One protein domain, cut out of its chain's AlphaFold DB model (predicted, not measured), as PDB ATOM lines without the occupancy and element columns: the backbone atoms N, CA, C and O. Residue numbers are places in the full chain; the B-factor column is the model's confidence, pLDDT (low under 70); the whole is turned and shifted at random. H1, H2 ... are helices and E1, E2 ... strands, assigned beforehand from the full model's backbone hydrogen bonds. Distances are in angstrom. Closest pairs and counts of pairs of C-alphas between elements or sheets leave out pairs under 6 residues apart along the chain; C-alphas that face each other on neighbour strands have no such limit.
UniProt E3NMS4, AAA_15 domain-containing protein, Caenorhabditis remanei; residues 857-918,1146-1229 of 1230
ATOM      1  N   LEU A 857      43.586  20.970  30.336       84.50
ATOM      2  CA  LEU A 857      42.895  21.572  31.484       84.50
ATOM      3  C   LEU A 857      42.565  23.063  31.272       84.50
ATOM      4  O   LEU A 857      41.656  23.573  31.932       84.50
ATOM      5  N   ARG A 858      43.267  23.762  30.367       83.81
ATOM      6  CA  ARG A 858      42.949  25.147  29.977       83.81
ATOM      7  C   ARG A 858      41.639  25.215  29.186       83.81
ATOM      8  O   ARG A 858      41.364  24.347  28.360       83.81
ATOM      9  N   ALA A 859      40.861  26.280  29.383       77.44
ATOM     10  CA  ALA A 859      39.638  26.557  28.624       77.44
ATOM     11  C   ALA A 859      39.656  27.933  27.922       77.44
ATOM     12  O   ALA A 859      38.643  28.359  27.367       77.44
ATOM     13  N   ASP A 860      40.793  28.635  27.936       75.88
ATOM     14  CA  ASP A 860      40.984  29.945  27.303       75.88
ATOM     15  C   ASP A 860      41.433  29.876  25.830       75.88
ATOM     16  O   ASP A 860      41.396  30.885  25.130       75.88
ATOM     17  N   GLY A 861      41.822  28.689  25.352       71.75
ATOM     18  CA  GLY A 861      42.273  28.454  23.979       71.75
ATOM     19  C   GLY A 861      43.756  28.749  23.727       71.75
ATOM     20  O   GLY A 861      44.209  28.600  22.592       71.75
ATOM     21  N   LEU A 862      44.529  29.128  24.753       81.06
ATOM     22  CA  LEU A 862      45.980  29.253  24.637       81.06
ATOM     23  C   LEU A 862      46.624  27.861  24.678       81.06
ATOM     24  O   LEU A 862      46.588  27.186  25.703       81.06
ATOM     25  N   VAL A 863      47.262  27.451  23.581       82.38
ATOM     26  CA  VAL A 863      48.116  26.256  23.555       82.38
ATOM     27  C   VAL A 863      49.547  26.685  23.855       82.38
ATOM     28  O   VAL A 863      50.170  27.366  23.043       82.38
ATOM     29  N   GLN A 864      50.070  26.299  25.018       82.06
ATOM     30  CA  GLN A 864      51.467  26.554  25.360       82.06
ATOM     31  C   GLN A 864      52.394  25.525  24.709       82.06
ATOM     32  O   GLN A 864      52.118  24.324  24.719       82.06
ATOM     33  N   VAL A 865      53.519  26.007  24.188       82.88
ATOM     34  CA  VAL A 865      54.593  25.215  23.581       82.88
ATOM     35  C   VAL A 865      55.875  25.354  24.395       82.88
ATOM     36  O   VAL A 865      56.065  26.317  25.134       82.88
ATOM     37  N   GLN A 866      56.775  24.389  24.264       81.25
ATOM     38  CA  GLN A 866      58.085  24.433  24.902       81.25
ATOM     39  C   GLN A 866      58.976  25.504  24.250       81.25
ATOM     40  O   GLN A 866      58.968  25.667  23.029       81.25
ATOM     41  N   ALA A 867      59.741  26.244  25.054       77.50
ATOM     42  CA  ALA A 867      60.666  27.247  24.535       77.50
ATOM     43  C   ALA A 867      61.867  26.631  23.802       77.50
ATOM     44  O   ALA A 867      62.361  25.560  24.152       77.50
ATOM     45  N   THR A 868      62.351  27.351  22.789       68.81
ATOM     46  CA  THR A 868      63.339  26.864  21.815       68.81
ATOM     47  C   THR A 868      64.737  27.466  21.975       68.81
ATOM     48  O   THR A 868      65.615  27.172  21.166       68.81
ATOM     49  N   ASP A 869      64.979  28.295  22.995       68.56
ATOM     50  CA  ASP A 869      66.307  28.835  23.289       68.56
ATOM     51  C   ASP A 869      67.060  27.977  24.318       68.56
ATOM     52  O   ASP A 869      66.516  27.591  25.353       68.56
ATOM     53  N   MET A 870      68.342  27.709  24.046       64.69
ATOM     54  CA  MET A 870      69.163  26.722  24.772       64.69
ATOM     55  C   MET A 870      69.328  26.990  26.275       64.69
ATOM     56  O   MET A 870      69.715  26.094  27.019       64.69
ATOM     57  N   ASN A 871      69.010  28.201  26.734       60.03
ATOM     58  CA  ASN A 871      69.112  28.600  28.131       60.03
ATOM     59  C   ASN A 871      67.724  28.620  28.830       60.03
ATOM     60  O   ASN A 871      67.548  29.241  29.880       60.03
ATOM     61  N   ALA A 872      66.685  27.993  28.262       64.44
ATOM     62  CA  ALA A 872      65.454  27.687  28.997       64.44
ATOM     63  C   ALA A 872      65.680  26.510  29.970       64.44
ATOM     64  O   ALA A 872      66.232  25.498  29.551       64.44
ATOM     65  N   PRO A 873      65.234  26.593  31.244       68.19
ATOM     66  CA  PRO A 873      65.366  25.486  32.202       68.19
ATOM     67  C   PRO A 873      64.721  24.171  31.737       68.19
ATOM     68  O   PRO A 873      65.159  23.095  32.138       68.19
ATOM     69  N   ASN A 874      63.706  24.265  30.872       74.25
ATOM     70  CA  ASN A 874      63.035  23.138  30.232       74.25
ATOM     71  C   ASN A 874      63.514  22.857  28.791       74.25
ATOM     72  O   ASN A 874      62.858  22.069  28.115       74.25
ATOM     73  N   PHE A 875      64.588  23.470  28.276       75.44
ATOM     74  CA  PHE A 875      65.032  23.240  26.891       75.44
ATOM     75  C   PHE A 875      65.339  21.751  26.654       75.44
ATOM     76  O   PHE A 875      66.130  21.154  27.382       75.44
ATOM     77  N   ASN A 876      64.694  21.150  25.649       70.44
ATOM     78  CA  ASN A 876      64.748  19.715  25.332       70.44
ATOM     79  C   ASN A 876      64.412  18.744  26.496       70.44
ATOM     80  O   ASN A 876      64.756  17.565  26.416       70.44
ATOM     81  N   LYS A 877      63.713  19.181  27.558       78.62
ATOM     82  CA  LYS A 877      63.197  18.279  28.611       78.62
ATOM     83  C   LYS A 877      61.815  17.730  28.241       78.62
ATOM     84  O   LYS A 877      60.862  18.498  28.133       78.62
ATOM     85  N   GLU A 878      61.666  16.416  28.085       77.62
ATOM     86  CA  GLU A 878      60.344  15.814  27.817       77.62
ATOM     87  C   GLU A 878      59.485  15.678  29.090       77.62
ATOM     88  O   GLU A 878      58.289  15.984  29.046       77.62
ATOM     89  N   GLY A 879      60.104  15.327  30.229       85.56
ATOM     90  CA  GLY A 879      59.472  15.222  31.558       85.56
ATOM     91  C   GLY A 879      58.383  14.151  31.651       85.56
ATOM     92  O   GLY A 879      58.154  13.418  30.686       85.56
ATOM     93  N   THR A 880      57.672  14.066  32.782       87.31
ATOM     94  CA  THR A 880      56.575  13.088  32.942       87.31
ATOM     95  C   THR A 880      55.282  13.666  33.525       87.31
ATOM     96  O   THR A 880      55.282  14.550  34.378       87.31
ATOM     97  N   ALA A 881      54.144  13.121  33.093       92.38
ATOM     98  CA  ALA A 881      52.842  13.360  33.708       92.38
ATOM     99  C   ALA A 881      52.025  12.062  33.706       92.38
ATOM    100  O   ALA A 881      51.891  11.429  32.657       92.38
ATOM    101  N   ARG A 882      51.492  11.655  34.863       91.81
ATOM    102  CA  ARG A 882      50.752  10.388  35.032       91.81
ATOM    103  C   ARG A 882      49.510  10.543  35.908       91.81
ATOM    104  O   ARG A 882      49.449  11.410  36.783       91.81
ATOM    105  N   PHE A 883      48.537   9.661  35.688       91.81
ATOM    106  CA  PHE A 883      47.328   9.554  36.504       91.81
ATOM    107  C   PHE A 883      47.308   8.220  37.251       91.81
ATOM    108  O   PHE A 883      47.482   7.159  36.648       91.81
ATOM    109  N   VAL A 884      47.083   8.278  38.560       90.75
ATOM    110  CA  VAL A 884      47.232   7.143  39.476       90.75
ATOM    111  C   VAL A 884      45.943   6.927  40.251       90.75
ATOM    112  O   VAL A 884      45.298   7.882  40.686       90.75
ATOM    113  N   TYR A 885      45.562   5.670  40.460       90.31
ATOM    114  CA  TYR A 885      44.401   5.346  41.278       90.31
ATOM    115  C   TYR A 885      44.537   4.021  42.020       90.31
ATOM    116  O   TYR A 885      45.315   3.161  41.628       90.31
ATOM    117  N   THR A 886      43.749   3.871  43.083       86.69
ATOM    118  CA  THR A 886      43.703   2.688  43.964       86.69
ATOM    119  C   THR A 886      42.260   2.224  44.144       86.69
ATOM    120  O   THR A 886      41.396   3.055  44.430       86.69
ATOM    121  N   GLU A 887      41.985   0.921  44.091       79.75
ATOM    122  CA  GLU A 887      40.621   0.385  44.277       79.75
ATOM    123  C   GLU A 887      40.297  -0.066  45.717       79.75
ATOM    124  O   GLU A 887      39.136  -0.341  46.020       79.75
ATOM    125  N   GLN A 888      41.277  -0.124  46.633       72.75
ATOM    126  CA  GLN A 888      41.091  -0.720  47.972       72.75
ATOM    127  C   GLN A 888      41.464   0.205  49.140       72.75
ATOM    128  O   GLN A 888      40.559   0.621  49.868       72.75
ATOM    129  N   ASN A 889      42.741   0.577  49.283       71.50
ATOM    130  CA  ASN A 889      43.253   1.448  50.356       71.50
ATOM    131  C   ASN A 889      43.607   2.854  49.837       71.50
ATOM    132  O   ASN A 889      43.754   3.048  48.630       71.50
ATOM    133  N   GLU A 890      43.684   3.841  50.730       74.31
ATOM    134  CA  GLU A 890      44.152   5.197  50.404       74.31
ATOM    135  C   GLU A 890      45.684   5.215  50.294       74.31
ATOM    136  O   GLU A 890      46.368   4.680  51.166       74.31
ATOM    137  N   LEU A 891      46.208   5.827  49.228       75.94
ATOM    138  CA  LEU A 891      47.642   5.893  48.944       75.94
ATOM    139  C   LEU A 891      48.339   6.834  49.936       75.94
ATOM    140  O   LEU A 891      48.154   8.051  49.874       75.94
ATOM    141  N   ASN A 892      49.169   6.279  50.816       73.88
ATOM    142  CA  ASN A 892      50.002   7.083  51.715       73.88
ATOM    143  C   ASN A 892      51.298   7.562  51.033       73.88
ATOM    144  O   ASN A 892      51.703   7.074  49.973       73.88
ATOM    145  N   THR A 893      51.979   8.518  51.669       72.31
ATOM    146  CA  THR A 893      53.199   9.137  51.125       72.31
ATOM    147  C   THR A 893      54.332   8.130  50.840       72.31
ATOM    148  O   THR A 893      55.086   8.311  49.882       72.31
ATOM    149  N   ASP A 894      54.450   7.043  51.609       72.94
ATOM    150  CA  ASP A 894      55.495   6.031  51.397       72.94
ATOM    151  C   ASP A 894      55.124   4.968  50.358       72.94
ATOM    152  O   ASP A 894      56.007   4.280  49.854       72.94
ATOM    153  N   GLU A 895      53.850   4.799  50.019       77.62
ATOM    154  CA  GLU A 895      53.426   4.035  48.840       77.62
ATOM    155  C   GLU A 895      53.620   4.856  47.566       77.62
ATOM    156  O   GLU A 895      54.162   4.344  46.588       77.62
ATOM    157  N   LEU A 896      53.297   6.153  47.612       79.06
ATOM    158  CA  LEU A 896      53.606   7.104  46.547       79.06
ATOM    159  C   LEU A 896      55.104   7.101  46.195       79.06
ATOM    160  O   LEU A 896      55.447   7.033  45.020       79.06
ATOM    161  N   ARG A 897      56.001   7.107  47.189       77.75
ATOM    162  CA  ARG A 897      57.463   7.009  46.987       77.75
ATOM    163  C   ARG A 897      57.924   5.741  46.255       77.75
ATOM    164  O   ARG A 897      58.985   5.756  45.645       77.75
ATOM    165  N   LYS A 898      57.164   4.641  46.328       78.06
ATOM    166  CA  LYS A 898      57.554   3.318  45.795       78.06
ATOM    167  C   LYS A 898      57.117   3.079  44.349       78.06
ATOM    168  O   LYS A 898      57.435   2.029  43.793       78.06
ATOM    169  N   LEU A 899      56.373   4.003  43.744       82.31
ATOM    170  CA  LEU A 899      55.942   3.859  42.354       82.31
ATOM    171  C   LEU A 899      57.150   4.054  41.427       82.31
ATOM    172  O   LEU A 899      57.962   4.947  41.646       82.31
ATOM    173  N   GLU A 900      57.250   3.251  40.366       79.50
ATOM    174  CA  GLU A 900      58.394   3.229  39.426       79.50
ATOM    175  C   GLU A 900      58.700   4.599  38.784       79.50
ATOM    176  O   GLU A 900      59.802   4.853  38.322       79.50
ATOM    177  N   PHE A 901      57.719   5.500  38.771       79.81
ATOM    178  CA  PHE A 901      57.798   6.855  38.223       79.81
ATOM    179  C   PHE A 901      57.910   7.960  39.294       79.81
ATOM    180  O   PHE A 901      57.869   9.143  38.958       79.81
ATOM    181  N   CYS A 902      58.055   7.566  40.561       80.94
ATOM    182  CA  CYS A 902      58.362   8.418  41.713       80.94
ATOM    183  C   CYS A 902      59.774   8.184  42.268       80.94
ATOM    184  O   CYS A 902      60.170   8.893  43.190       80.94
ATOM    185  N   SER A 903      60.514   7.188  41.761       69.56
ATOM    186  CA  SER A 903      61.818   6.761  42.301       69.56
ATOM    187  C   SER A 903      62.829   7.899  42.425       69.56
ATOM    188  O   SER A 903      63.643   7.910  43.345       69.56
ATOM    189  N   ASP A 904      62.732   8.863  41.513       71.81
ATOM    190  CA  ASP A 904      63.694   9.945  41.329       71.81
ATOM    191  C   ASP A 904      63.208  11.260  41.987       71.81
ATOM    192  O   ASP A 904      63.818  12.313  41.819       71.81
ATOM    193  N   TRP A 905      62.085  11.230  42.721       82.25
ATOM    194  CA  TRP A 905      61.473  12.415  43.332       82.25
ATOM    195  C   TRP A 905      62.091  12.725  44.705       82.25
ATOM    196  O   TRP A 905      61.977  11.943  45.650       82.25
ATOM    197  N   GLY A 906      62.677  13.914  44.864       72.81
ATOM    198  CA  GLY A 906      63.154  14.404  46.161       72.81
ATOM    199  C   GLY A 906      62.001  14.881  47.048       72.81
ATOM    200  O   GLY A 906      61.466  15.962  46.834       72.81
ATOM    201  N   PHE A 907      61.606  14.118  48.071       74.31
ATOM    202  CA  PHE A 907      60.503  14.487  48.984       74.31
ATOM    203  C   PHE A 907      60.910  15.506  50.078       74.31
ATOM    204  O   PHE A 907      60.430  15.426  51.212       74.31
ATOM    205  N   SER A 908      61.794  16.453  49.746       71.69
ATOM    206  CA  SER A 908      62.103  17.632  50.565       71.69
ATOM    207  C   SER A 908      60.958  18.654  50.494       71.69
ATOM    208  O   SER A 908      60.048  18.527  49.674       71.69
ATOM    209  N   SER A 909      60.988  19.694  51.328       65.56
ATOM    210  CA  SER A 909      60.031  20.810  51.260       65.56
ATOM    211  C   SER A 909      60.284  21.792  50.102       65.56
ATOM    212  O   SER A 909      59.381  22.593  49.805       65.56
ATOM    213  N   GLU A 910      61.458  21.696  49.463       70.56
ATOM    214  CA  GLU A 910      61.976  22.560  48.392       70.56
ATOM    215  C   GLU A 910      61.785  21.957  46.987       70.56
ATOM    216  O   GLU A 910      61.475  22.694  46.051       70.56
ATOM    217  N   ASP A 911      61.864  20.627  46.847       76.94
ATOM    218  CA  ASP A 911      61.844  19.923  45.549       76.94
ATOM    219  C   ASP A 911      60.483  19.290  45.208       76.94
ATOM    220  O   ASP A 911      60.142  19.150  44.029       76.94
ATOM    221  N   THR A 912      59.685  18.919  46.222       84.94
ATOM    222  CA  THR A 912      58.368  18.273  46.053       84.94
ATOM    223  C   THR A 912      57.328  18.833  47.025       84.94
ATOM    224  O   THR A 912      57.633  19.165  48.171       84.94
ATOM    225  N   LYS A 913      56.053  18.892  46.611       88.19
ATOM    226  CA  LYS A 913      54.952  19.274  47.515       88.19
ATOM    227  C   LYS A 913      53.794  18.283  47.541       88.19
ATOM    228  O   LYS A 913      53.378  17.766  46.505       88.19
ATOM    229  N   LEU A 914      53.287  18.045  48.755       88.44
ATOM    230  CA  LEU A 914      52.225  17.087  49.071       88.44
ATOM    231  C   LEU A 914      51.009  17.839  49.620       88.44
ATOM    232  O   LEU A 914      51.116  18.569  50.612       88.44
ATOM    233  N   LEU A 915      49.867  17.705  48.942       88.31
ATOM    234  CA  LEU A 915      48.792  18.697  49.008       88.31
ATOM    235  C   LEU A 915      47.475  18.109  49.543       88.31
ATOM    236  O   LEU A 915      46.717  17.477  48.804       88.31
ATOM    237  N   TYR A 916      47.183  18.377  50.820       86.38
ATOM    238  CA  TYR A 916      46.004  17.889  51.564       86.38
ATOM    239  C   TYR A 916      45.030  19.039  51.897       86.38
ATOM    240  O   TYR A 916      45.289  20.185  51.543       86.38
ATOM    241  N   LEU A 917      43.907  18.787  52.587       82.81
ATOM    242  CA  LEU A 917      42.863  19.815  52.783       82.81
ATOM    243  C   LEU A 917      42.783  20.455  54.192       82.81
ATOM    244  O   LEU A 917      42.159  21.506  54.328       82.81
ATOM    245  N   GLY A 918      43.419  19.921  55.251       81.75
ATOM    246  CA  GLY A 918      43.367  20.575  56.577       81.75
ATOM    247  C   GLY A 918      44.213  19.983  57.718       81.75
ATOM    248  O   GLY A 918      44.605  18.820  57.690       81.75
ATOM    249  N   HIS A1146      45.309  25.097  49.615       76.00
ATOM    250  CA  HIS A1146      45.180  26.562  49.613       76.00
ATOM    251  C   HIS A1146      46.483  27.321  49.921       76.00
ATOM    252  O   HIS A1146      46.507  28.540  49.799       76.00
ATOM    253  N   GLY A1147      47.546  26.636  50.353       69.25
ATOM    254  CA  GLY A1147      48.771  27.227  50.903       69.25
ATOM    255  C   GLY A1147      50.034  26.984  50.073       69.25
ATOM    256  O   GLY A1147      51.108  26.860  50.657       69.25
ATOM    257  N   VAL A1148      49.924  26.844  48.743       72.06
ATOM    258  CA  VAL A1148      51.065  26.514  47.850       72.06
ATOM    259  C   VAL A1148      51.169  27.384  46.592       72.06
ATOM    260  O   VAL A1148      51.777  26.991  45.597       72.06
ATOM    261  N   LYS A1149      50.570  28.577  46.611       62.97
ATOM    262  CA  LYS A1149      50.606  29.496  45.470       62.97
ATOM    263  C   LYS A1149      51.838  30.407  45.481       62.97
ATOM    264  O   LYS A1149      52.358  30.735  46.539       62.97
ATOM    265  N   GLY A1150      52.290  30.820  44.293       58.69
ATOM    266  CA  GLY A1150      53.491  31.649  44.126       58.69
ATOM    267  C   GLY A1150      54.803  30.876  44.309       58.69
ATOM    268  O   GLY A1150      55.861  31.479  44.418       58.69
ATOM    269  N   SER A1151      54.742  29.545  44.351       68.56
ATOM    270  CA  SER A1151      55.896  28.652  44.491       68.56
ATOM    271  C   SER A1151      55.844  27.545  43.436       68.56
ATOM    272  O   SER A1151      54.812  27.350  42.782       68.56
ATOM    273  N   GLU A1152      56.979  26.886  43.205       76.50
ATOM    274  CA  GLU A1152      57.192  25.944  42.105       76.50
ATOM    275  C   GLU A1152      58.185  24.857  42.516       76.50
ATOM    276  O   GLU A1152      59.283  25.164  42.980       76.50
ATOM    277  N   TRP A1153      57.843  23.603  42.251       85.25
ATOM    278  CA  TRP A1153      58.587  22.421  42.682       85.25
ATOM    279  C   TRP A1153      58.914  21.559  41.467       85.25
ATOM    280  O   TRP A1153      58.205  21.616  40.460       85.25
ATOM    281  N   ASP A1154      59.982  20.774  41.520       85.88
ATOM    282  CA  ASP A1154      60.341  19.925  40.380       85.88
ATOM    283  C   ASP A1154      59.307  18.801  40.217       85.88
ATOM    284  O   ASP A1154      58.909  18.486  39.091       85.88
ATOM    285  N   ASN A1155      58.744  18.330  41.338       89.31
ATOM    286  CA  ASN A1155      57.697  17.314  41.363       89.31
ATOM    287  C   ASN A1155      56.455  17.750  42.170       89.31
ATOM    288  O   ASN A1155      56.566  18.390  43.216       89.31
ATOM    289  N   ILE A1156      55.248  17.383  41.718       90.88
ATOM    290  CA  ILE A1156      53.989  17.656  42.442       90.88
ATOM    291  C   ILE A1156      53.101  16.416  42.533       90.88
ATOM    292  O   ILE A1156      52.768  15.800  41.518       90.88
ATOM    293  N   PHE A1157      52.621  16.140  43.750       91.44
ATOM    294  CA  PHE A1157      51.557  15.180  44.020       91.44
ATOM    295  C   PHE A1157      50.259  15.874  44.452       91.44
ATOM    296  O   PHE A1157      50.249  16.696  45.373       91.44
ATOM    297  N   VAL A1158      49.146  15.498  43.819       91.62
ATOM    298  CA  VAL A1158      47.809  16.035  44.115       91.62
ATOM    299  C   VAL A1158      46.876  14.909  44.554       91.62
ATOM    300  O   VAL A1158      46.524  14.054  43.742       91.62
ATOM    301  N   SER A1159      46.442  14.933  45.818       89.88
ATOM    302  CA  SER A1159      45.401  14.031  46.326       89.88
ATOM    303  C   SER A1159      44.008  14.622  46.086       89.88
ATOM    304  O   SER A1159      43.741  15.767  46.459       89.88
ATOM    305  N   LEU A1160      43.121  13.847  45.459       87.25
ATOM    306  CA  LEU A1160      41.771  14.271  45.066       87.25
ATOM    307  C   LEU A1160      40.666  13.832  46.049       87.25
ATOM    308  O   LEU A1160      39.554  13.510  45.627       87.25
ATOM    309  N   ASP A1161      40.954  13.852  47.352       81.38
ATOM    310  CA  ASP A1161      39.942  13.715  48.410       81.38
ATOM    311  C   ASP A1161      39.343  15.079  48.825       81.38
ATOM    312  O   ASP A1161      40.001  16.120  48.818       81.38
ATOM    313  N   ASN A1162      38.068  15.060  49.220       76.25
ATOM    314  CA  ASN A1162      37.347  16.205  49.766       76.25
ATOM    315  C   ASN A1162      37.437  16.289  51.305       76.25
ATOM    316  O   ASN A1162      37.042  17.305  51.871       76.25
ATOM    317  N   GLY A1163      37.879  15.247  52.017       66.00
ATOM    318  CA  GLY A1163      38.170  15.285  53.457       66.00
ATOM    319  C   GLY A1163      36.987  15.671  54.353       66.00
ATOM    320  O   GLY A1163      37.174  16.280  55.408       66.00
ATOM    321  N   GLY A1164      35.756  15.401  53.906       65.00
ATOM    322  CA  GLY A1164      34.512  15.831  54.561       65.00
ATOM    323  C   GLY A1164      34.039  17.259  54.229       65.00
ATOM    324  O   GLY A1164      33.085  17.735  54.845       65.00
ATOM    325  N   TRP A1165      34.665  17.954  53.273       68.06
ATOM    326  CA  TRP A1165      34.278  19.303  52.838       68.06
ATOM    327  C   TRP A1165      33.322  19.270  51.638       68.06
ATOM    328  O   TRP A1165      33.602  18.666  50.610       68.06
ATOM    329  N   ASN A1166      32.232  20.039  51.708       70.81
ATOM    330  CA  ASN A1166      31.185  20.063  50.672       70.81
ATOM    331  C   ASN A1166      31.448  21.035  49.495       70.81
ATOM    332  O   ASN A1166      30.542  21.301  48.708       70.81
ATOM    333  N   ASN A1167      32.641  21.634  49.398       73.94
ATOM    334  CA  ASN A1167      32.925  22.726  48.448       73.94
ATOM    335  C   ASN A1167      33.610  22.294  47.140       73.94
ATOM    336  O   ASN A1167      33.566  23.047  46.163       73.94
ATOM    337  N   TYR A1168      34.230  21.118  47.115       81.44
ATOM    338  CA  TYR A1168      34.976  20.590  45.973       81.44
ATOM    339  C   TYR A1168      34.399  19.231  45.565       81.44
ATOM    340  O   TYR A1168      33.694  18.587  46.343       81.44
ATOM    341  N   ASN A1169      34.639  18.830  44.317       85.31
ATOM    342  CA  ASN A1169      34.368  17.475  43.844       85.31
ATOM    343  C   ASN A1169      35.204  17.208  42.584       85.31
ATOM    344  O   ASN A1169      34.956  17.817  41.539       85.31
ATOM    345  N   PHE A1170      36.208  16.340  42.692       85.50
ATOM    346  CA  PHE A1170      37.146  16.058  41.602       85.50
ATOM    347  C   PHE A1170      36.745  14.854  40.737       85.50
ATOM    348  O   PHE A1170      37.056  14.836  39.551       85.50
ATOM    349  N   GLU A1171      35.999  13.882  41.271       82.62
ATOM    350  CA  GLU A1171      35.539  12.730  40.480       82.62
ATOM    351  C   GLU A1171      34.564  13.159  39.367       82.62
ATOM    352  O   GLU A1171      34.668  12.722  38.217       82.62
ATOM    353  N   ARG A1172      33.643  14.083  39.672       82.00
ATOM    354  CA  ARG A1172      32.671  14.585  38.691       82.00
ATOM    355  C   ARG A1172      33.315  15.395  37.558       82.00
ATOM    356  O   ARG A1172      32.789  15.405  36.452       82.00
ATOM    357  N   LEU A1173      34.452  16.045  37.819       84.25
ATOM    358  CA  LEU A1173      35.238  16.775  36.812       84.25
ATOM    359  C   LEU A1173      35.806  15.845  35.726       84.25
ATOM    360  O   LEU A1173      35.990  16.265  34.587       84.25
ATOM    361  N   LEU A1174      36.089  14.588  36.071       83.88
ATOM    362  CA  LEU A1174      36.690  13.619  35.155       83.88
ATOM    363  C   LEU A1174      35.641  12.739  34.457       83.88
ATOM    364  O   LEU A1174      35.903  12.236  33.371       83.88
ATOM    365  N   SER A1175      34.446  12.583  35.029       80.00
ATOM    366  CA  SER A1175      33.391  11.707  34.494       80.00
ATOM    367  C   SER A1175      32.345  12.399  33.599       80.00
ATOM    368  O   SER A1175      31.665  11.703  32.844       80.00
ATOM    369  N   ASP A1176      32.216  13.734  33.627       77.44
ATOM    370  CA  ASP A1176      31.199  14.502  32.874       77.44
ATOM    371  C   ASP A1176      31.829  15.616  31.999       77.44
ATOM    372  O   ASP A1176      31.938  16.765  32.435       77.44
ATOM    373  N   PRO A1177      32.222  15.329  30.736       61.53
ATOM    374  CA  PRO A1177      32.900  16.297  29.861       61.53
ATOM    375  C   PRO A1177      32.071  17.524  29.440       61.53
ATOM    376  O   PRO A1177      32.596  18.394  28.748       61.53
ATOM    377  N   GLN A1178      30.782  17.589  29.796       58.03
ATOM    378  CA  GLN A1178      29.877  18.710  29.502       58.03
ATOM    379  C   GLN A1178      29.412  19.427  30.792       58.03
ATOM    380  O   GLN A1178      28.519  20.276  30.739       58.03
ATOM    381  N   GLY A1179      30.017  19.111  31.947       61.38
ATOM    382  CA  GLY A1179      29.612  19.519  33.298       61.38
ATOM    383  C   GLY A1179      29.788  21.006  33.644       61.38
ATOM    384  O   GLY A1179      30.489  21.353  34.592       61.38
ATOM    385  N   ASN A1180      29.125  21.902  32.915       57.22
ATOM    386  CA  ASN A1180      29.322  23.355  32.959       57.22
ATOM    387  C   ASN A1180      28.760  24.023  34.245       57.22
ATOM    388  O   ASN A1180      27.712  24.667  34.230       57.22
ATOM    389  N   SER A1181      29.431  23.822  35.387       71.06
ATOM    390  CA  SER A1181      29.002  24.276  36.724       71.06
ATOM    391  C   SER A1181      30.142  24.891  37.549       71.06
ATOM    392  O   SER A1181      31.312  24.572  37.351       71.06
ATOM    393  N   SER A1182      29.820  25.744  38.527       72.38
ATOM    394  CA  SER A1182      30.830  26.448  39.340       72.38
ATOM    395  C   SER A1182      31.683  25.520  40.211       72.38
ATOM    396  O   SER A1182      32.882  25.743  40.348       72.38
ATOM    397  N   VAL A1183      31.120  24.437  40.765       76.69
ATOM    398  CA  VAL A1183      31.920  23.435  41.501       76.69
ATOM    399  C   VAL A1183      32.909  22.746  40.556       76.69
ATOM    400  O   VAL A1183      34.074  22.597  40.910       76.69
ATOM    401  N   HIS A1184      32.483  22.410  39.335       82.31
ATOM    402  CA  HIS A1184      33.347  21.829  38.305       82.31
ATOM    403  C   HIS A1184      34.468  22.795  37.878       82.31
ATOM    404  O   HIS A1184      35.622  22.379  37.794       82.31
ATOM    405  N   ASN A1185      34.179  24.093  37.697       78.75
ATOM    406  CA  ASN A1185      35.209  25.111  37.444       78.75
ATOM    407  C   ASN A1185      36.209  25.230  38.601       78.75
ATOM    408  O   ASN A1185      37.411  25.190  38.351       78.75
ATOM    409  N   ARG A1186      35.749  25.315  39.860       79.62
ATOM    410  CA  ARG A1186      36.649  25.388  41.027       79.62
ATOM    411  C   ARG A1186      37.520  24.140  41.164       79.62
ATOM    412  O   ARG A1186      38.711  24.275  41.429       79.62
ATOM    413  N   SER A1187      36.969  22.947  40.929       87.31
ATOM    414  CA  SER A1187      37.757  21.709  40.861       87.31
ATOM    415  C   SER A1187      38.792  21.759  39.728       87.31
ATOM    416  O   SER A1187      39.946  21.399  39.956       87.31
ATOM    417  N   ARG A1188      38.424  22.247  38.529       88.75
ATOM    418  CA  ARG A1188      39.345  22.372  37.383       88.75
ATOM    419  C   ARG A1188      40.477  23.355  37.666       88.75
ATOM    420  O   ARG A1188      41.624  23.016  37.415       88.75
ATOM    421  N   MET A1189      40.171  24.539  38.196       84.19
ATOM    422  CA  MET A1189      41.167  25.567  38.512       84.19
ATOM    423  C   MET A1189      42.088  25.131  39.654       84.19
ATOM    424  O   MET A1189      43.291  25.344  39.564       84.19
ATOM    425  N   MET A1190      41.564  24.463  40.692       85.19
ATOM    426  CA  MET A1190      42.402  23.901  41.759       85.19
ATOM    427  C   MET A1190      43.369  22.855  41.200       85.19
ATOM    428  O   MET A1190      44.571  22.950  41.438       85.19
ATOM    429  N   LEU A1191      42.868  21.918  40.387       88.69
ATOM    430  CA  LEU A1191      43.699  20.913  39.731       88.69
ATOM    431  C   LEU A1191      44.703  21.539  38.749       88.69
ATOM    432  O   LEU A1191      45.854  21.118  38.711       88.69
ATOM    433  N   TYR A1192      44.313  22.567  37.988       88.06
ATOM    434  CA  TYR A1192      45.218  23.284  37.089       88.06
ATOM    435  C   TYR A1192      46.342  23.983  37.857       88.06
ATOM    436  O   TYR A1192      47.507  23.823  37.494       88.06
ATOM    437  N   VAL A1193      46.022  24.710  38.938       85.50
ATOM    438  CA  VAL A1193      47.030  25.369  39.782       85.50
ATOM    439  C   VAL A1193      48.031  24.353  40.288       85.50
ATOM    440  O   VAL A1193      49.217  24.529  40.019       85.50
ATOM    441  N   THR A1194      47.580  23.291  40.958       88.19
ATOM    442  CA  THR A1194      48.492  22.301  41.539       88.19
ATOM    443  C   THR A1194      49.337  21.628  40.456       88.19
ATOM    444  O   THR A1194      50.561  21.619  40.568       88.19
ATOM    445  N   CYS A1195      48.732  21.199  39.344       89.56
ATOM    446  CA  CYS A1195      49.458  20.599  38.221       89.56
ATOM    447  C   CYS A1195      50.492  21.543  37.576       89.56
ATOM    448  O   CYS A1195      51.577  21.108  37.197       89.56
ATOM    449  N   SER A1196      50.188  22.839  37.457       85.69
ATOM    450  CA  SER A1196      51.050  23.824  36.780       85.69
ATOM    451  C   SER A1196      52.357  24.154  37.519       85.69
ATOM    452  O   SER A1196      53.251  24.775  36.925       85.69
ATOM    453  N   ARG A1197      52.483  23.764  38.797       85.94
ATOM    454  CA  ARG A1197      53.664  24.050  39.633       85.94
ATOM    455  C   ARG A1197      54.788  23.014  39.517       85.94
ATOM    456  O   ARG A1197      55.856  23.288  40.053       85.94
ATOM    457  N   ALA A1198      54.584  21.910  38.790       88.06
ATOM    458  CA  ALA A1198      55.608  20.902  38.484       88.06
ATOM    459  C   ALA A1198      56.554  21.347  37.350       88.06
ATOM    460  O   ALA A1198      56.117  21.497  36.203       88.06
ATOM    461  N   LYS A1199      57.849  21.532  37.636       85.56
ATOM    462  CA  LYS A1199      58.873  21.851  36.620       85.56
ATOM    463  C   LYS A1199      59.368  20.623  35.848       85.56
ATOM    464  O   LYS A1199      59.873  20.802  34.745       85.56
ATOM    465  N   GLU A1200      59.207  19.405  36.371       86.19
ATOM    466  CA  GLU A1200      59.633  18.169  35.691       86.19
ATOM    467  C   GLU A1200      58.563  17.069  35.679       86.19
ATOM    468  O   GLU A1200      58.245  16.552  34.603       86.19
ATOM    469  N   ASN A1201      57.990  16.722  36.841       89.56
ATOM    470  CA  ASN A1201      57.137  15.536  36.983       89.56
ATOM    471  C   ASN A1201      55.814  15.806  37.720       89.56
ATOM    472  O   ASN A1201      55.767  16.493  38.743       89.56
ATOM    473  N   LEU A1202      54.720  15.229  37.216       92.44
ATOM    474  CA  LEU A1202      53.365  15.450  37.728       92.44
ATOM    475  C   LEU A1202      52.605  14.143  37.980       92.44
ATOM    476  O   LEU A1202      52.455  13.323  37.072       92.44
ATOM    477  N   ILE A1203      52.034  14.005  39.181       92.69
ATOM    478  CA  ILE A1203      51.132  12.907  39.548       92.69
ATOM    479  C   ILE A1203      49.829  13.450  40.129       92.69
ATOM    480  O   ILE A1203      49.813  14.234  41.081       92.69
ATOM    481  N   VAL A1204      48.723  12.954  39.581       92.88
ATOM    482  CA  VAL A1204      47.370  13.173  40.095       92.88
ATOM    483  C   VAL A1204      46.831  11.843  40.616       92.88
ATOM    484  O   VAL A1204      46.855  10.852  39.883       92.88
ATOM    485  N   TYR A1205      46.355  11.819  41.864       91.88
ATOM    486  CA  TYR A1205      45.877  10.612  42.540       91.88
ATOM    487  C   TYR A1205      44.412  10.707  42.975       91.88
ATOM    488  O   TYR A1205      43.987  11.705  43.559       91.88
ATOM    489  N   ILE A1206      43.655   9.629  42.753       89.81
ATOM    490  CA  ILE A1206      42.286   9.471  43.250       89.81
ATOM    491  C   ILE A1206      42.034   8.070  43.825       89.81
ATOM    492  O   ILE A1206      42.448   7.048  43.274       89.81
ATOM    493  N   HIS A1207      41.295   8.023  44.930       86.94
ATOM    494  CA  HIS A1207      40.853   6.784  45.552       86.94
ATOM    495  C   HIS A1207      39.504   6.322  44.962       86.94
ATOM    496  O   HIS A1207      38.563   7.107  44.891       86.94
ATOM    497  N   LYS A1208      39.412   5.048  44.550       85.31
ATOM    498  CA  LYS A1208      38.211   4.362  44.018       85.31
ATOM    499  C   LYS A1208      37.446   5.116  42.902       85.31
ATOM    500  O   LYS A1208      36.246   5.349  43.044       85.31
ATOM    501  N   PRO A1209      38.097   5.484  41.779       86.81
ATOM    502  CA  PRO A1209      37.429   6.150  40.662       86.81
ATOM    503  C   PRO A1209      36.484   5.230  39.878       86.81
ATOM    504  O   PRO A1209      36.661   4.016  39.800       86.81
ATOM    505  N   THR A1210      35.525   5.848  39.196       87.56
ATOM    506  CA  THR A1210      34.645   5.214  38.206       87.56
ATOM    507  C   THR A1210      35.310   5.030  36.829       87.56
ATOM    508  O   THR A1210      36.161   5.817  36.422       87.56
ATOM    509  N   GLU A1211      34.874   4.038  36.037       85.25
ATOM    510  CA  GLU A1211      35.410   3.793  34.675       85.25
ATOM    511  C   GLU A1211      35.290   5.000  33.727       85.25
ATOM    512  O   GLU A1211      36.139   5.191  32.860       85.25
ATOM    513  N   ALA A1212      34.284   5.866  33.905       85.44
ATOM    514  CA  ALA A1212      34.184   7.119  33.150       85.44
ATOM    515  C   ALA A1212      35.371   8.059  33.442       85.44
ATOM    516  O   ALA A1212      35.975   8.604  32.517       85.44
ATOM    517  N   THR A1213      35.755   8.178  34.718       86.12
ATOM    518  CA  THR A1213      36.951   8.906  35.164       86.12
ATOM    519  C   THR A1213      38.229   8.278  34.592       86.12
ATOM    520  O   THR A1213      39.105   9.005  34.124       86.12
ATOM    521  N   LEU A1214      38.325   6.944  34.544       87.38
ATOM    522  CA  LEU A1214      39.480   6.244  33.961       87.38
ATOM    523  C   LEU A1214      39.587   6.430  32.442       87.38
ATOM    524  O   LEU A1214      40.676   6.683  31.931       87.38
ATOM    525  N   ALA A1215      38.474   6.362  31.709       86.00
ATOM    526  CA  ALA A1215      38.444   6.632  30.272       86.00
ATOM    527  C   ALA A1215      38.903   8.066  29.949       86.00
ATOM    528  O   ALA A1215      39.692   8.269  29.024       86.00
ATOM    529  N   ARG A1216      38.481   9.058  30.746       86.56
ATOM    530  CA  ARG A1216      38.916  10.453  30.580       86.56
ATOM    531  C   ARG A1216      40.382  10.662  30.959       86.56
ATOM    532  O   ARG A1216      41.089  11.381  30.258       86.56
ATOM    533  N   ALA A1217      40.868   9.997  32.009       87.81
ATOM    534  CA  ALA A1217      42.290   9.996  32.348       87.81
ATOM    535  C   ALA A1217      43.142   9.432  31.195       87.81
ATOM    536  O   ALA A1217      44.161  10.027  30.845       87.81
ATOM    537  N   ARG A1218      42.700   8.342  30.546       90.25
ATOM    538  CA  ARG A1218      43.395   7.730  29.395       90.25
ATOM    539  C   ARG A1218      43.471   8.688  28.200       90.25
ATOM    540  O   ARG A1218      44.531   8.830  27.601       90.25
ATOM    541  N   GLU A1219      42.409   9.443  27.919       87.12
ATOM    542  CA  GLU A1219      42.414  10.514  26.907       87.12
ATOM    543  C   GLU A1219      43.385  11.665  27.251       87.12
ATOM    544  O   GLU A1219      44.011  12.256  26.362       87.12
ATOM    545  N   TRP A1220      43.501  12.013  28.536       88.38
ATOM    546  CA  TRP A1220      44.258  13.179  28.998       88.38
ATOM    547  C   TRP A1220      45.752  12.938  29.191       88.38
ATOM    548  O   TRP A1220      46.549  13.807  28.844       88.38
ATOM    549  N   PHE A1221      46.132  11.770  29.698       89.81
ATOM    550  CA  PHE A1221      47.523  11.403  29.966       89.81
ATOM    551  C   PHE A1221      48.090  10.457  28.893       89.81
ATOM    552  O   PHE A1221      49.304  10.413  28.703       89.81
ATOM    553  N   GLY A1222      47.229   9.758  28.144       85.50
ATOM    554  CA  GLY A1222      47.576   8.645  27.254       85.50
ATOM    555  C   GLY A1222      47.413   7.298  27.964       85.50
ATOM    556  O   GLY A1222      47.708   7.190  29.153       85.50
ATOM    557  N   ASP A1223      46.968   6.258  27.246       83.81
ATOM    558  CA  ASP A1223      46.679   4.930  27.822       83.81
ATOM    559  C   ASP A1223      47.854   4.326  28.609       83.81
ATOM    560  O   ASP A1223      47.646   3.668  29.625       83.81
ATOM    561  N   THR A1224      49.093   4.580  28.179       83.25
ATOM    562  CA  THR A1224      50.323   4.093  28.830       83.25
ATOM    563  C   THR A1224      50.686   4.830  30.123       83.25
ATOM    564  O   THR A1224      51.572   4.382  30.845       83.25
ATOM    565  N   ASN A1225      50.036   5.963  30.407       87.31
ATOM    566  CA  ASN A1225      50.373   6.878  31.505       87.31
ATOM    567  C   ASN A1225      49.272   6.942  32.582       87.31
ATOM    568  O   ASN A1225      49.335   7.774  33.490       87.31
ATOM    569  N   VAL A1226      48.265   6.067  32.484       90.56
ATOM    570  CA  VAL A1226      47.251   5.833  33.518       90.56
ATOM    571  C   VAL A1226      47.518   4.478  34.157       90.56
ATOM    572  O   VAL A1226      47.656   3.479  33.453       90.56
ATOM    573  N   SER A1227      47.595   4.422  35.485       88.12
ATOM    574  CA  SER A1227      47.975   3.196  36.193       88.12
ATOM    575  C   SER A1227      47.121   2.957  37.435       88.12
ATOM    576  O   SER A1227      46.987   3.839  38.287       88.12
ATOM    577  N   LEU A1228      46.588   1.737  37.542       85.75
ATOM    578  CA  LEU A1228      46.147   1.175  38.816       85.75
ATOM    579  C   LEU A1228      47.387   0.921  39.682       85.75
ATOM    580  O   LEU A1228      48.410   0.445  39.187       85.75
ATOM    581  N   VAL A1229      47.276   1.252  40.959       76.62
ATOM    582  CA  VAL A1229      48.296   1.119  41.998       76.62
ATOM    583  C   VAL A1229      47.619   0.570  43.256       76.62
ATOM    584  O   VAL A1229      46.477   0.929  43.546       76.62
TER     585      VAL A1229
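AT A GLANCE: This is residues 857 to 918 and 1146 to 1229 of the 1230 residues of the protein "AAA_15 domain-containing protein" of Caenorhabditis remanei (UniProt E3NMS4). A twisted sheet of five parallel strands has two helices, H3 and H4, lying along one of its faces, with the short helix H2 packed on both of them where it bridges the gap between them. The first stretch, residues 857 to 879, is a long loop, of which residues 860 to 865 stick out free. The printed part has 146 residues, with four named helices and five named strands in the order E1 H1 E2 E3 H2 H3 E4 H4 E5; the sheet's order is E2 E3 E4 E1 E5. The class is mixed, helices and strands, with under half of the residues in named elements. The whole is compact, with a radius of gyration of the C-alphas of 15.4 A and spans of 44 by 38 by 32 A.

IN THESE COORDINATES: In the sheet, E2 is residues 912 to 916, E3 1153 to 1159 with 16.0 A from first to last C-alpha, E4 1198 to 1207 with 21.6 A, E1 880 to 886 with 19.9 A, and E5 1226 to 1228. E1 begins at C-alpha 880 (56.575, 13.088, 32.942), and E5 ends at C-alpha 1228 (46.147, 1.175, 38.816). E4 bends by 74 degrees at residue 1201. H3, residues 1182 to 1196, is 20.5 A long and begins at C-alpha 1182 (30.830, 26.448, 39.340). H4, residues 1211 to 1221, is 15.1 A long. H1 is residues 893 to 896 and H2 is residues 1171 to 1175.

HOW THE PARTS SIT: The sheet is twisted, its C-alphas lying up to 4.1 A off the best plane. Within hydrogen-bond range are N 1157 and O 913 between E2 and E3, 3.3 A; N 1199 and O 1153 between E3 and E4, 2.8 A; N 882 and O 1202 between E4 and E1, 2.9 A; and N 1227 and O 883 between E1 and E5, 3.0 A. H3 and H4 are on the same face, which gives two layers, helices on one face of a sheet. H3 runs along the strands at a height over the sheet of 12.2 A, over E3 and only just over E4, on which 3 of its C-alphas fall; its closest C-alphas to E3 are Thr 1194 and Val 1158, 6.8 A. H4 runs along the strands over E1 at a height of 9.6 A; the closest C-alphas are Phe 1221 and Arg 882, 6.1 A. H3 and H4 are apart. H2 is not on the sheet; it touches H4, closest C-alphas Ser 1175 and Thr 1213, 4.6 A, and touches H3, which meets it with residues 1184 to 1188 alone, closest C-alphas Leu 1173 and His 1184, 5.6 A. H1 only grazes the sheet, with residues 893 to 896. E3, H2 H3, E4 form a strand-helix-strand unit, two parallel neighbour strands with helices between; E1, H1, E2 and E4, H4, E5 are split units, with other strands between their two in the sheet. The three crossovers are right-handed. In H2, H3 and H4 every O i to N i+4 pair is within hydrogen-bond range; H1 is too short for such a pair.

THE WHOLE: The two C-alphas farthest apart, those of Met 870 and Gly 1164, are 47.0 A apart. Residues 919 to 1145 are not printed, and C-alphas 918 and 1146 are 9.4 A apart across this cut, which lies in the link from E2 to E3. The links H1 to E2 and E3 to H2 are long. The mean pLDDT of the printed part is 80.4; 19 residues are under 70, among them 868 to 873 and 1177 to 1180.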